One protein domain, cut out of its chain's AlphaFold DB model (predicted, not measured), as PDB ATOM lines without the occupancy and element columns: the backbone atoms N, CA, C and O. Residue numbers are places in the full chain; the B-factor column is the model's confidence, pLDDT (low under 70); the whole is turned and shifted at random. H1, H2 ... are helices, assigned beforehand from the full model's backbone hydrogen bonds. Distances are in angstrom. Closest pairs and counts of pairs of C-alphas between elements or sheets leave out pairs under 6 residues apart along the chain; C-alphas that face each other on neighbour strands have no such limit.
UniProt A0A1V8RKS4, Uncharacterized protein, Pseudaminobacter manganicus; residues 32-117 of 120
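AT A GLANCE: This is residues 32 to 117 of the 120 residues of an uncharacterized protein of Pseudaminobacter manganicus (UniProt A0A1V8RKS4). What shape do these atoms make? Two long helices, H2 and H4, fold back on each other at a slant, with tiny H3 at their turn and H1 meeting the far end of H4; residues 96 to 102 stick out toward a small, loose head of H5 and H6. What builds it? The printed part has 86 residues with six named helices, H1 to H6 in chain order, and no named strand: all helix. How spread is it? It is extended, with a radius of gyration of the C-alphas of 19.0 A and spans of 53 by 30 by 22 A.

HOW THE PARTS SIT: What does the hub touch? The hub H4, residues 74 to 93, touches H2, residues 46 to 65, with residues 80 to 87 alone, at a steep tilt of 42 degrees, opposite ways; their closest C-alphas, Asp 51 and Leu 83, are 6.5 A apart. With residues 90 to 93 alone it touches H1, residues 33 to 43, opposite ways at a shallow tilt of 34 degrees, only just short of steep; their closest C-alphas, Ala 43 and Arg 90, are 5.0 A apart. H3, residues 69 to 72, and H4 touch only at the corner, closest at C-alphas 71 and 77, 4.5 A. What of the last helices? H5, residues 100 to 108, and H6, residues 111 to 115, are close but not clearly touching, with closest C-alphas 106 and 112 at 7.4 A; both are apart from H4. Are the backbones helical? Every O i to N i+4 pair is within hydrogen-bond range in H1, H2, H5 and H6, and 15 of 16 in H4; H3 is too short for one.

IN THESE COORDINATES: Where do the long helices run? H2 spans 29.1 A from C-alpha 46 at (1.082, -84.441, -107.000), and H4 spans 29.0 A to C-alpha 93 at (3.891, -83.475, -91.975). How long are H1 and H5? They span 15.0 A and 12.4 A.

THE WHOLE: Is it continuous? The printed part has no cut, and no link is long. How far does it reach? The two C-alphas farthest apart, Thr 65 and His 117, are 55.3 A apart. Where is confidence low? Residues 115 to 117 are under 70.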
ATOM      1  N   GLY A  32      -5.584 -84.863 -85.354       89.31
ATOM      2  CA  GLY A  32      -6.144 -86.208 -85.245       89.31
ATOM      3  C   GLY A  32      -5.844 -87.128 -86.439       89.31
ATOM      4  O   GLY A  32      -5.187 -86.734 -87.401       89.31
ATOM      5  N   PRO A  33      -6.276 -88.401 -86.370       90.69
ATOM      6  CA  PRO A  33      -5.881 -89.422 -87.339       90.69
ATOM      7  C   PRO A  33      -6.368 -89.150 -88.763       90.69
ATOM      8  O   PRO A  33      -5.609 -89.332 -89.709       90.69
ATOM      9  N   GLU A  34      -7.621 -88.720 -88.931       93.25
ATOM     10  CA  GLU A  34      -8.189 -88.459 -90.255       93.25
ATOM     11  C   GLU A  34      -7.491 -87.287 -90.952       93.25
ATOM     12  O   GLU A  34      -7.182 -87.373 -92.140       93.25
ATOM     13  N   ALA A  35      -7.217 -86.214 -90.206       92.19
ATOM     14  CA  ALA A  35      -6.507 -85.049 -90.720       92.19
ATOM     15  C   ALA A  35      -5.069 -85.405 -91.104       92.19
ATOM     16  O   ALA A  35      -4.625 -85.052 -92.193       92.19
ATOM     17  N   TRP A  36      -4.371 -86.171 -90.262       91.38
ATOM     18  CA  TRP A  36      -3.005 -86.590 -90.550       91.38
ATOM     19  C   TRP A  36      -2.902 -87.477 -91.796       91.38
ATOM     20  O   TRP A  36      -2.028 -87.245 -92.623       91.38
ATOM     21  N   ILE A  37      -3.814 -88.436 -91.985       91.19
ATOM     22  CA  ILE A  37      -3.826 -89.282 -93.191       91.19
ATOM     23  C   ILE A  37      -4.008 -88.430 -94.455       91.19
ATOM     24  O   ILE A  37      -3.334 -88.666 -95.455       91.19
ATOM     25  N   LEU A  38      -4.897 -87.432 -94.416       91.62
ATOM     26  CA  LEU A  38      -5.099 -86.519 -95.545       91.62
ATOM     27  C   LEU A  38      -3.854 -85.658 -95.810       91.62
ATOM     28  O   LEU A  38      -3.466 -85.478 -96.958       91.62
ATOM     29  N   GLN A  39      -3.222 -85.151 -94.749       89.88
ATOM     30  CA  GLN A  39      -1.985 -84.374 -94.843       89.88
ATOM     31  C   GLN A  39      -0.823 -85.210 -95.387       89.88
ATOM     32  O   GLN A  39      -0.017 -84.692 -96.153       89.88
ATOM     33  N   GLU A  40      -0.719 -86.483 -95.004       90.69
ATOM     34  CA  GLU A  40       0.298 -87.404 -95.515       90.69
ATOM     35  C   GLU A  40       0.090 -87.678 -97.012       90.69
ATOM     36  O   GLU A  40       1.049 -87.606 -97.782       90.69
ATOM     37  N   ASP A  41      -1.157 -87.913 -97.435       90.75
ATOM     38  CA  ASP A  41      -1.516 -88.085 -98.849       90.75
ATOM     39  C   ASP A  41      -1.189 -86.831 -99.672       90.75
ATOM     40  O   ASP A  41      -0.557 -86.919-100.722       90.75
ATOM     41  N   GLU A  42      -1.519 -85.641 -99.161       89.31
ATOM     42  CA  GLU A  42      -1.163 -84.374 -99.804       89.31
ATOM     43  C   GLU A  42       0.360 -84.155 -99.844       89.31
ATOM     44  O   GLU A  42       0.906 -83.713-100.860       89.31
ATOM     45  N   ALA A  43       1.068 -84.492 -98.761       91.25
ATOM     46  CA  ALA A  43       2.512 -84.314 -98.647       91.25
ATOM     47  C   ALA A  43       3.307 -85.208 -99.616       91.25
ATOM     48  O   ALA A  43       4.406 -84.833-100.032       91.25
ATOM     49  N   LEU A  44       2.758 -86.370 -99.973       90.75
ATOM     50  CA  LEU A  44       3.349 -87.328-100.913       90.75
ATOM     51  C   LEU A  44       2.659 -87.331-102.287       90.75
ATOM     52  O   LEU A  44       3.004 -88.146-103.141       90.75
ATOM     53  N   GLY A  45       1.681 -86.447-102.488       90.25
ATOM     54  CA  GLY A  45       0.866 -86.376-103.693       90.25
ATOM     55  C   GLY A  45       1.494 -85.544-104.813       90.25
ATOM     56  O   GLY A  45       2.678 -85.211-104.801       90.25
ATOM     57  N   LEU A  46       0.660 -85.146-105.779       91.19
ATOM     58  CA  LEU A  46       1.082 -84.441-107.000       91.19
ATOM     59  C   LEU A  46       1.909 -83.172-106.740       91.19
ATOM     60  O   LEU A  46       2.819 -82.867-107.501       91.19
ATOM     61  N   GLY A  47       1.634 -82.449-105.650       91.50
ATOM     62  CA  GLY A  47       2.397 -81.248-105.312       91.50
ATOM     63  C   GLY A  47       3.877 -81.527-105.009       91.50
ATOM     64  O   GLY A  47       4.712 -80.650-105.213       91.50
ATOM     65  N   LEU A  48       4.220 -82.731-104.532       93.88
ATOM     66  CA  LEU A  48       5.614 -83.147-104.367       93.88
ATOM     67  C   LEU A  48       6.273 -83.428-105.720       93.88
ATOM     68  O   LEU A  48       7.424 -83.039-105.915       93.88
ATOM     69  N   ASP A  49       5.556 -84.064-106.648       94.25
ATOM     70  CA  ASP A  49       6.062 -84.337-107.998       94.25
ATOM     71  C   ASP A  49       6.367 -83.034-108.750       94.25
ATOM     72  O   ASP A  49       7.420 -82.913-109.379       94.25
ATOM     73  N   GLU A  50       5.484 -82.039-108.636       95.38
ATOM     74  CA  GLU A  50       5.682 -80.700-109.203       95.38
ATOM     75  C   GLU A  50       6.912 -80.010-108.601       95.38
ATOM     76  O   GLU A  50       7.771 -79.520-109.334       95.38
ATOM     77  N   ASP A  51       7.053 -80.033-107.275       95.69
ATOM     78  CA  ASP A  51       8.205 -79.424-106.608       95.69
ATOM     79  C   ASP A  51       9.520 -80.155-106.928       95.69
ATOM     80  O   ASP A  51      10.563 -79.516-107.088       95.69
ATOM     81  N   LEU A  52       9.496 -81.481-107.084       95.38
ATOM     82  CA  LEU A  52      10.666 -82.238-107.527       95.38
ATOM     83  C   LEU A  52      11.040 -81.891-108.973       95.38
ATOM     84  O   LEU A  52      12.226 -81.738-109.266       95.38
ATOM     85  N   ALA A  53      10.058 -81.734-109.862       96.56
ATOM     86  CA  ALA A  53      10.298 -81.286-111.230       96.56
ATOM     87  C   ALA A  53      10.942 -79.891-111.252       96.56
ATOM     88  O   ALA A  53      11.991 -79.720-111.871       96.56
ATOM     89  N   SER A  54      10.404 -78.930-110.494       96.38
ATOM     90  CA  SER A  54      11.002 -77.593-110.365       96.38
ATOM     91  C   SER A  54      12.418 -77.641-109.780       96.38
ATOM     92  O   SER A  54      13.316 -76.960-110.270       96.38
ATOM     93  N   ALA A  55      12.669 -78.475-108.764       96.81
ATOM     94  CA  ALA A  55      14.010 -78.632-108.198       96.81
ATOM     95  C   ALA A  55      15.005 -79.164-109.241       96.81
ATOM     96  O   ALA A  55      16.142 -78.694-109.315       96.81
ATOM     97  N   LEU A  56      14.575 -80.128-110.060       97.06
ATOM     98  CA  LEU A  56      15.386 -80.682-111.141       97.06
ATOM     99  C   LEU A  56      15.717 -79.640-112.213       97.06
ATOM    100  O   LEU A  56      16.837 -79.669-112.715       97.06
ATOM    101  N   GLU A  57      14.811 -78.713-112.528       96.25
ATOM    102  CA  GLU A  57      15.092 -77.599-113.445       96.25
ATOM    103  C   GLU A  57      16.209 -76.695-112.905       96.25
ATOM    104  O   GLU A  57      17.206 -76.475-113.592       96.25
ATOM    105  N   PHE A  58      16.124 -76.270-111.637       95.94
ATOM    106  CA  PHE A  58      17.201 -75.497-111.003       95.94
ATOM    107  C   PHE A  58      18.535 -76.256-111.011       95.94
ATOM    108  O   PHE A  58      19.584 -75.680-111.314       95.94
ATOM    109  N   PHE A  59      18.522 -77.555-110.699       95.56
ATOM    110  CA  PHE A  59      19.741 -78.365-110.727       95.56
ATOM    111  C   PHE A  59      20.294 -78.567-112.136       95.56
ATOM    112  O   PHE A  59      21.517 -78.617-112.292       95.56
ATOM    113  N   ALA A  60      19.438 -78.663-113.154       95.62
ATOM    114  CA  ALA A  60      19.859 -78.739-114.546       95.62
ATOM    115  C   ALA A  60      20.597 -77.459-114.959       95.62
ATOM    116  O   ALA A  60      21.731 -77.555-115.432       95.62
ATOM    117  N   ASP A  61      20.032 -76.285-114.665       93.75
ATOM    118  CA  ASP A  61      20.640 -74.985-114.979       93.75
ATOM    119  C   ASP A  61      21.994 -74.798-114.271       93.75
ATOM    120  O   ASP A  61      22.996 -74.390-114.875       93.75
ATOM    121  N   ILE A  62      22.064 -75.156-112.983       95.06
ATOM    122  CA  ILE A  62      23.305 -75.103-112.197       95.06
ATOM    123  C   ILE A  62      24.346 -76.075-112.760       95.06
ATOM    124  O   ILE A  62      25.530 -75.744-112.846       95.06
ATOM    125  N   SER A  63      23.930 -77.282-113.145       95.00
ATOM    126  CA  SER A  63      24.825 -78.303-113.690       95.00
ATOM    127  C   SER A  63      25.354 -77.923-115.076       95.00
ATOM    128  O   SER A  63      26.537 -78.135-115.356       95.00
ATOM    129  N   GLU A  64      24.507 -77.362-115.939       94.69
ATOM    130  CA  GLU A  64      24.875 -76.933-117.290       94.69
ATOM    131  C   GLU A  64      25.854 -75.755-117.248       94.69
ATOM    132  O   GLU A  64      26.907 -75.788-117.891       94.69
ATOM    133  N   THR A  65      25.561 -74.749-116.424       92.31
ATOM    134  CA  THR A  65      26.419 -73.564-116.271       92.31
ATOM    135  C   THR A  65      27.615 -73.797-115.345       92.31
ATOM    136  O   THR A  65      28.554 -72.996-115.332       92.31
ATOM    137  N   ARG A  66      27.600 -74.892-114.569       92.94
ATOM    138  CA  ARG A  66      28.539 -75.190-113.470       92.94
ATOM    139  C   ARG A  66      28.671 -74.030-112.481       92.94
ATOM    140  O   ARG A  66      29.758 -73.769-111.961       92.94
ATOM    141  N   SER A  67      27.575 -73.316-112.254       94.88
ATOM    142  CA  SER A  67      27.535 -72.086-111.474       94.88
ATOM    143  C   SER A  67      26.173 -71.909-110.811       94.88
ATOM    144  O   SER A  67      25.158 -72.369-111.318       94.88
ATOM    145  N   PHE A  68      26.141 -71.182-109.696       94.50
ATOM    146  CA  PHE A  68      24.899 -70.765-109.040       94.50
ATOM    147  C   PHE A  68      24.369 -69.424-109.563       94.50
ATOM    148  O   PHE A  68      23.481 -68.850-108.948       94.50
ATOM    149  N   ALA A  69      24.879 -68.930-110.696       94.25
ATOM    150  CA  ALA A  69      24.525 -67.617-111.247       94.25
ATOM    151  C   ALA A  69      23.024 -67.436-111.533       94.25
ATOM    152  O   ALA A  69      22.533 -66.314-111.542       94.25
ATOM    153  N   ILE A  70      22.267 -68.523-111.724       92.75
ATOM    154  CA  ILE A  70      20.802 -68.455-111.817       92.75
ATOM    155  C   ILE A  70      20.148 -67.879-110.553       92.75
ATOM    156  O   ILE A  70      19.084 -67.281-110.633       92.75
ATOM    157  N   LEU A  71      20.796 -68.027-109.397       95.50
ATOM    158  CA  LEU A  71      20.347 -67.485-108.117       95.50
ATOM    159  C   LEU A  71      20.834 -66.044-107.880       95.50
ATOM    160  O   LEU A  71      20.528 -65.477-106.836       95.50
ATOM    161  N   ASP A  72      21.587 -65.447-108.811       95.56
ATOM    162  CA  ASP A  72      21.922 -64.016-108.748       95.56
ATOM    163  C   ASP A  72      20.724 -63.146-109.169       95.56
ATOM    164  O   ASP A  72      20.641 -61.974-108.795       95.56
ATOM    165  N   ASP A  73      19.787 -63.718-109.934       96.00
ATOM    166  CA  ASP A  73      18.488 -63.110-110.208       96.00
ATOM    167  C   ASP A  73      17.596 -63.217-108.955       96.00
ATOM    168  O   ASP A  73      17.285 -64.335-108.527       96.00
ATOM    169  N   PRO A  74      17.179 -62.088-108.343       96.94
ATOM    170  CA  PRO A  74      16.390 -62.103-107.115       96.94
ATOM    171  C   PRO A  74      15.069 -62.861-107.255       96.94
ATOM    172  O   PRO A  74      14.649 -63.501-106.290       96.94
ATOM    173  N   ASP A  75      14.438 -62.835-108.430       97.44
ATOM    174  CA  ASP A  75      13.161 -63.520-108.645       97.44
ATOM    175  C   ASP A  75      13.359 -65.046-108.645       97.44
ATOM    176  O   ASP A  75      12.618 -65.779-107.985       97.44
ATOM    177  N   ARG A  76      14.420 -65.535-109.299       96.31
ATOM    178  CA  ARG A  76      14.787 -66.963-109.308       96.31
ATOM    179  C   ARG A  76      15.290 -67.440-107.949       96.31
ATOM    180  O   ARG A  76      14.987 -68.560-107.538       96.31
ATOM    181  N   ALA A  77      16.038 -66.602-107.233       96.75
ATOM    182  CA  ALA A  77      16.483 -66.904-105.876       96.75
ATOM    183  C   ALA A  77      15.295 -67.083-104.922       96.75
ATOM    184  O   ALA A  77      15.268 -68.021-104.121       96.75
ATOM    185  N   GLU A  78      14.303 -66.201-105.030       97.81
ATOM    186  CA  GLU A  78      13.083 -66.260-104.235       97.81
ATOM    187  C   GLU A  78      12.229 -67.484-104.585       97.81
ATOM    188  O   GLU A  78      11.771 -68.193-103.687       97.81
ATOM    189  N   GLU A  79      12.081 -67.796-105.873       97.69
ATOM    190  CA  GLU A  79      11.396 -69.003-106.342       97.69
ATOM    191  C   GLU A  79      12.024 -70.277-105.755       97.69
ATOM    192  O   GLU A  79      11.317 -71.128-105.203       97.69
ATOM    193  N   PHE A  80      13.355 -70.386-105.799       96.81
ATOM    194  CA  PHE A  80      14.076 -71.520-105.226       96.81
ATOM    195  C   PHE A  80      13.912 -71.595-103.702       96.81
ATOM    196  O   PHE A  80      13.720 -72.676-103.139       96.81
ATOM    197  N   ARG A  81      13.934 -70.449-103.012       97.31
ATOM    198  CA  ARG A  81      13.718 -70.380-101.561       97.31
ATOM    199  C   ARG A  81      12.320 -70.867-101.177       97.31
ATOM    200  O   ARG A  81      12.188 -71.651-100.238       97.31
ATOM    201  N   GLU A  82      11.287 -70.421-101.885       97.81
ATOM    202  CA  GLU A  82       9.908 -70.855-101.644       97.81
ATOM    203  C   GLU A  82       9.718 -72.343-101.951       97.81
ATOM    204  O   GLU A  82       9.055 -73.042-101.183       97.81
ATOM    205  N   LEU A  83      10.352 -72.857-103.007       97.38
ATOM    206  CA  LEU A  83      10.381 -74.288-103.305       97.38
ATOM    207  C   LEU A  83      10.958 -75.103-102.136       97.38
ATOM    208  O   LEU A  83      10.325 -76.052-101.667       97.38
ATOM    209  N   LEU A  84      12.122 -74.708-101.611       96.00
ATOM    210  CA  LEU A  84      12.735 -75.385-100.467       96.00
ATOM    211  C   LEU A  84      11.840 -75.338 -99.221       96.00
ATOM    212  O   LEU A  84      11.735 -76.339 -98.513       96.00
ATOM    213  N   LEU A  85      11.152 -74.219 -98.969       96.19
ATOM    214  CA  LEU A  85      10.204 -74.125 -97.856       96.19
ATOM    215  C   LEU A  85       8.989 -75.035 -98.035       96.19
ATOM    216  O   LEU A  85       8.522 -75.602 -97.049       96.19
ATOM    217  N   ARG A  86       8.457 -75.186 -99.252       94.88
ATOM    218  CA  ARG A  86       7.353 -76.126 -99.505       94.88
ATOM    219  C   ARG A  86       7.782 -77.565 -99.236       94.88
ATOM    220  O   ARG A  86       7.055 -78.294 -98.565       94.88
ATOM    221  N   ILE A  87       8.972 -77.955 -99.696       94.38
ATOM    222  CA  ILE A  87       9.529 -79.293 -99.453       94.38
ATOM    223  C   ILE A  87       9.738 -79.533 -97.951       94.38
ATOM    224  O   ILE A  87       9.309 -80.564 -97.434       94.38
ATOM    225  N   ASP A  88      10.333 -78.576 -97.233       92.75
ATOM    226  CA  ASP A  88      10.558 -78.685 -95.787       92.75
ATOM    227  C   ASP A  88       9.239 -78.784 -95.003       92.75
ATOM    228  O   ASP A  88       9.076 -79.661 -94.151       92.75
ATOM    229  N   ARG A  89       8.244 -77.959 -95.362       90.38
ATOM    230  CA  ARG A  89       6.898 -78.017 -94.775       90.38
ATOM    231  C   ARG A  89       6.240 -79.376 -94.992       90.38
ATOM    232  O   ARG A  89       5.690 -79.914 -94.037       90.38
ATOM    233  N   ARG A  90       6.318 -79.958 -96.196       91.12
ATOM    234  CA  ARG A  90       5.781 -81.309 -96.445       91.12
ATOM    235  C   ARG A  90       6.493 -82.358 -95.605       91.12
ATOM    236  O   ARG A  90       5.834 -83.176 -94.974       91.12
ATOM    237  N   ASN A  91       7.820 -82.306 -95.531       89.38
ATOM    238  CA  ASN A  91       8.596 -83.251 -94.731       89.38
ATOM    239  C   ASN A  91       8.208 -83.210 -93.239       89.38
ATOM    240  O   ASN A  91       8.166 -84.250 -92.585       89.38
ATOM    241  N   ALA A  92       7.861 -82.033 -92.707       86.25
ATOM    242  CA  ALA A  92       7.386 -81.901 -91.331       86.25
ATOM    243  C   ALA A  92       6.043 -82.619 -91.064       86.25
ATOM    244  O   ALA A  92       5.812 -83.052 -89.936       86.25
ATOM    245  N   LEU A  93       5.190 -82.789 -92.083       86.88
ATOM    246  CA  LEU A  93       3.891 -83.475 -91.975       86.88
ATOM    247  C   LEU A  93       4.022 -85.004 -91.934       86.88
ATOM    248  O   LEU A  93       3.177 -85.688 -91.356       86.88
ATOM    249  N   LEU A  94       5.109 -85.547 -92.490       88.25
ATOM    250  CA  LEU A  94       5.328 -86.993 -92.589       88.25
ATOM    251  C   LEU A  94       5.614 -87.662 -91.240       88.25
ATOM    252  O   LEU A  94       5.736 -88.879 -91.186       88.25
ATOM    253  N   GLY A  95       5.705 -86.907 -90.143       88.25
ATOM    254  CA  GLY A  95       5.940 -87.456 -88.812       88.25
ATOM    255  C   GLY A  95       7.359 -87.986 -88.617       88.25
ATOM    256  O   GLY A  95       8.300 -87.633 -89.328       88.25
ATOM    257  N   ARG A  96       7.552 -88.806 -87.579       88.69
ATOM    258  CA  ARG A  96       8.863 -89.397 -87.258       88.69
ATOM    259  C   ARG A  96       8.778 -90.906 -87.200       88.69
ATOM    260  O   ARG A  96       7.976 -91.457 -86.446       88.69
ATOM    261  N   THR A  97       9.630 -91.579 -87.964       92.00
ATOM    262  CA  THR A  97       9.716 -93.039 -87.936       92.00
ATOM    263  C   THR A  97      10.010 -93.529 -86.521       92.00
ATOM    264  O   THR A  97      10.844 -92.969 -85.804       92.00
ATOM    265  N   PHE A  98       9.317 -94.588 -86.106       93.88
ATOM    266  CA  PHE A  98       9.557 -95.191 -84.810       93.88
ATOM    267  C   PHE A  98      10.973 -95.771 -84.723       93.88
ATOM    268  O   PHE A  98      11.348 -96.692 -85.450       93.88
ATOM    269  N   GLU A  99      11.725 -95.308 -83.728       94.38
ATOM    270  CA  GLU A  99      13.039 -95.840 -83.400       94.38
ATOM    271  C   GLU A  99      13.129 -96.192 -81.917       94.38
ATOM    272  O   GLU A  99      13.255 -95.331 -81.040       94.38
ATOM    273  N   ARG A 100      13.141 -97.494 -81.617       94.81
ATOM    274  CA  ARG A 100      13.196 -98.005 -80.237       94.81
ATOM    275  C   ARG A 100      14.378 -97.451 -79.435       94.81
ATOM    276  O   ARG A 100      14.253 -97.251 -78.226       94.81
ATOM    277  N   GLN A 101      15.535 -97.254 -80.070       95.06
ATOM    278  CA  GLN A 101      16.719 -96.713 -79.398       95.06
ATOM    279  C   GLN A 101      16.501 -95.252 -78.996       95.06
ATOM    280  O   GLN A 101      16.697 -94.908 -77.830       95.06
ATOM    281  N   THR A 102      16.016 -94.433 -79.929       94.19
ATOM    282  CA  THR A 102      15.697 -93.018 -79.722       94.19
ATOM    283  C   THR A 102      14.625 -92.843 -78.649       94.19
ATOM    284  O   THR A 102      14.828 -92.088 -77.700       94.19
ATOM    285  N   VAL A 103      13.540 -93.624 -78.699       92.94
ATOM    286  CA  VAL A 103      12.493 -93.608 -77.662       92.94
ATOM    287  C   VAL A 103      13.066 -93.950 -76.286       92.94
ATOM    288  O   VAL A 103      12.870 -93.207 -75.328       92.94
ATOM    289  N   ASN A 104      13.824 -95.043 -76.162       95.06
ATOM    290  CA  ASN A 104      14.391 -95.437 -74.869       95.06
ATOM    291  C   ASN A 104      15.445 -94.454 -74.342       95.06
ATOM    292  O   ASN A 104      15.611 -94.352 -73.128       95.06
ATOM    293  N   LYS A 105      16.161 -93.739 -75.218       95.44
ATOM    294  CA  LYS A 105      17.064 -92.656 -74.810       95.44
ATOM    295  C   LYS A 105      16.274 -91.535 -74.126       95.44
ATOM    296  O   LYS A 105      16.598 -91.193 -72.994       95.44
ATOM    297  N   ARG A 106      15.192 -91.071 -74.757       92.56
ATOM    298  CA  ARG A 106      14.296 -90.029 -74.224       92.56
ATOM    299  C   ARG A 106      13.615 -90.453 -72.917       92.56
ATOM    300  O   ARG A 106      13.527 -89.670 -71.979       92.56
ATOM    301  N   LEU A 107      13.197 -91.722 -72.804       92.81
ATOM    302  CA  LEU A 107      12.607 -92.259 -71.566       92.81
ATOM    303  C   LEU A 107      13.581 -92.217 -70.380       92.81
ATOM    304  O   LEU A 107      13.169 -91.867 -69.277       92.81
ATOM    305  N   ARG A 108      14.866 -92.530 -70.598       93.56
ATOM    306  CA  ARG A 108      15.913 -92.421 -69.560       93.56
ATOM    307  C   ARG A 108      16.239 -90.980 -69.184       93.56
ATOM    308  O   ARG A 108      16.748 -90.748 -68.100       93.56
ATOM    309  N   GLN A 109      15.987 -90.045 -70.093       93.81
ATOM    310  CA  GLN A 109      16.116 -88.609 -69.850       93.81
ATOM    311  C   GLN A 109      14.858 -88.023 -69.197       93.81
ATOM    312  O   GLN A 109      14.751 -86.810 -69.082       93.81
ATOM    313  N   GLU A 110      13.907 -88.873 -68.794       90.88
ATOM    314  CA  GLU A 110      12.671 -88.478 -68.117       90.88
ATOM    315  C   GLU A 110      11.784 -87.515 -68.929       90.88
ATOM    316  O   GLU A 110      10.838 -86.947 -68.396       90.88
ATOM    317  N   GLU A 111      11.989 -87.401 -70.249       89.31
ATOM    318  CA  GLU A 111      11.203 -86.501 -71.117       89.31
ATOM    319  C   GLU A 111       9.701 -86.824 -71.114       89.31
ATOM    320  O   GLU A 111       8.856 -85.962 -71.349       89.31
ATOM    321  N   HIS A 112       9.352 -88.079 -70.822       84.88
ATOM    322  CA  HIS A 112       7.964 -88.498 -70.665       84.88
ATOM    323  C   HIS A 112       7.263 -87.779 -69.504       84.88
ATOM    324  O   HIS A 112       6.063 -87.551 -69.590       84.88
ATOM    325  N   LEU A 113       7.989 -87.362 -68.461       85.25
ATOM    326  CA  LEU A 113       7.428 -86.571 -67.364       85.25
ATOM    327  C   LEU A 113       7.093 -85.144 -67.812       85.25
ATOM    328  O   LEU A 113       6.134 -84.555 -67.325       85.25
ATOM    329  N   THR A 114       7.837 -84.598 -68.777       79.69
ATOM    330  CA  THR A 114       7.541 -83.287 -69.367       79.69
ATOM    331  C   THR A 114       6.255 -83.325 -70.192       79.69
ATOM    332  O   THR A 114       5.452 -82.400 -70.105       79.69
ATOM    333  N   LEU A 115       6.026 -84.410 -70.935       65.12
ATOM    334  CA  LEU A 115       4.822 -84.598 -71.754       65.12
ATOM    335  C   LEU A 115       3.589 -84.992 -70.918       65.12
ATOM    336  O   LEU A 115       2.462 -84.675 -71.286       65.12
ATOM    337  N   MET A 116       3.790 -85.627 -69.759       58.81
ATOM    338  CA  MET A 116       2.718 -86.044 -68.844       58.81
ATOM    339  C   MET A 116       2.141 -84.914 -67.967       58.81
ATOM    340  O   MET A 116       1.387 -85.199 -67.041       58.81
ATOM    341  N   HIS A 117       2.387 -83.634 -68.273       53.75
ATOM    342  CA  HIS A 117       1.666 -82.515 -67.634       53.75
ATOM    343  C   HIS A 117       0.184 -82.411 -68.054       53.75
ATOM    344  O   HIS A 117      -0.510 -81.472 -67.662       53.75
TER     345      HIS A 117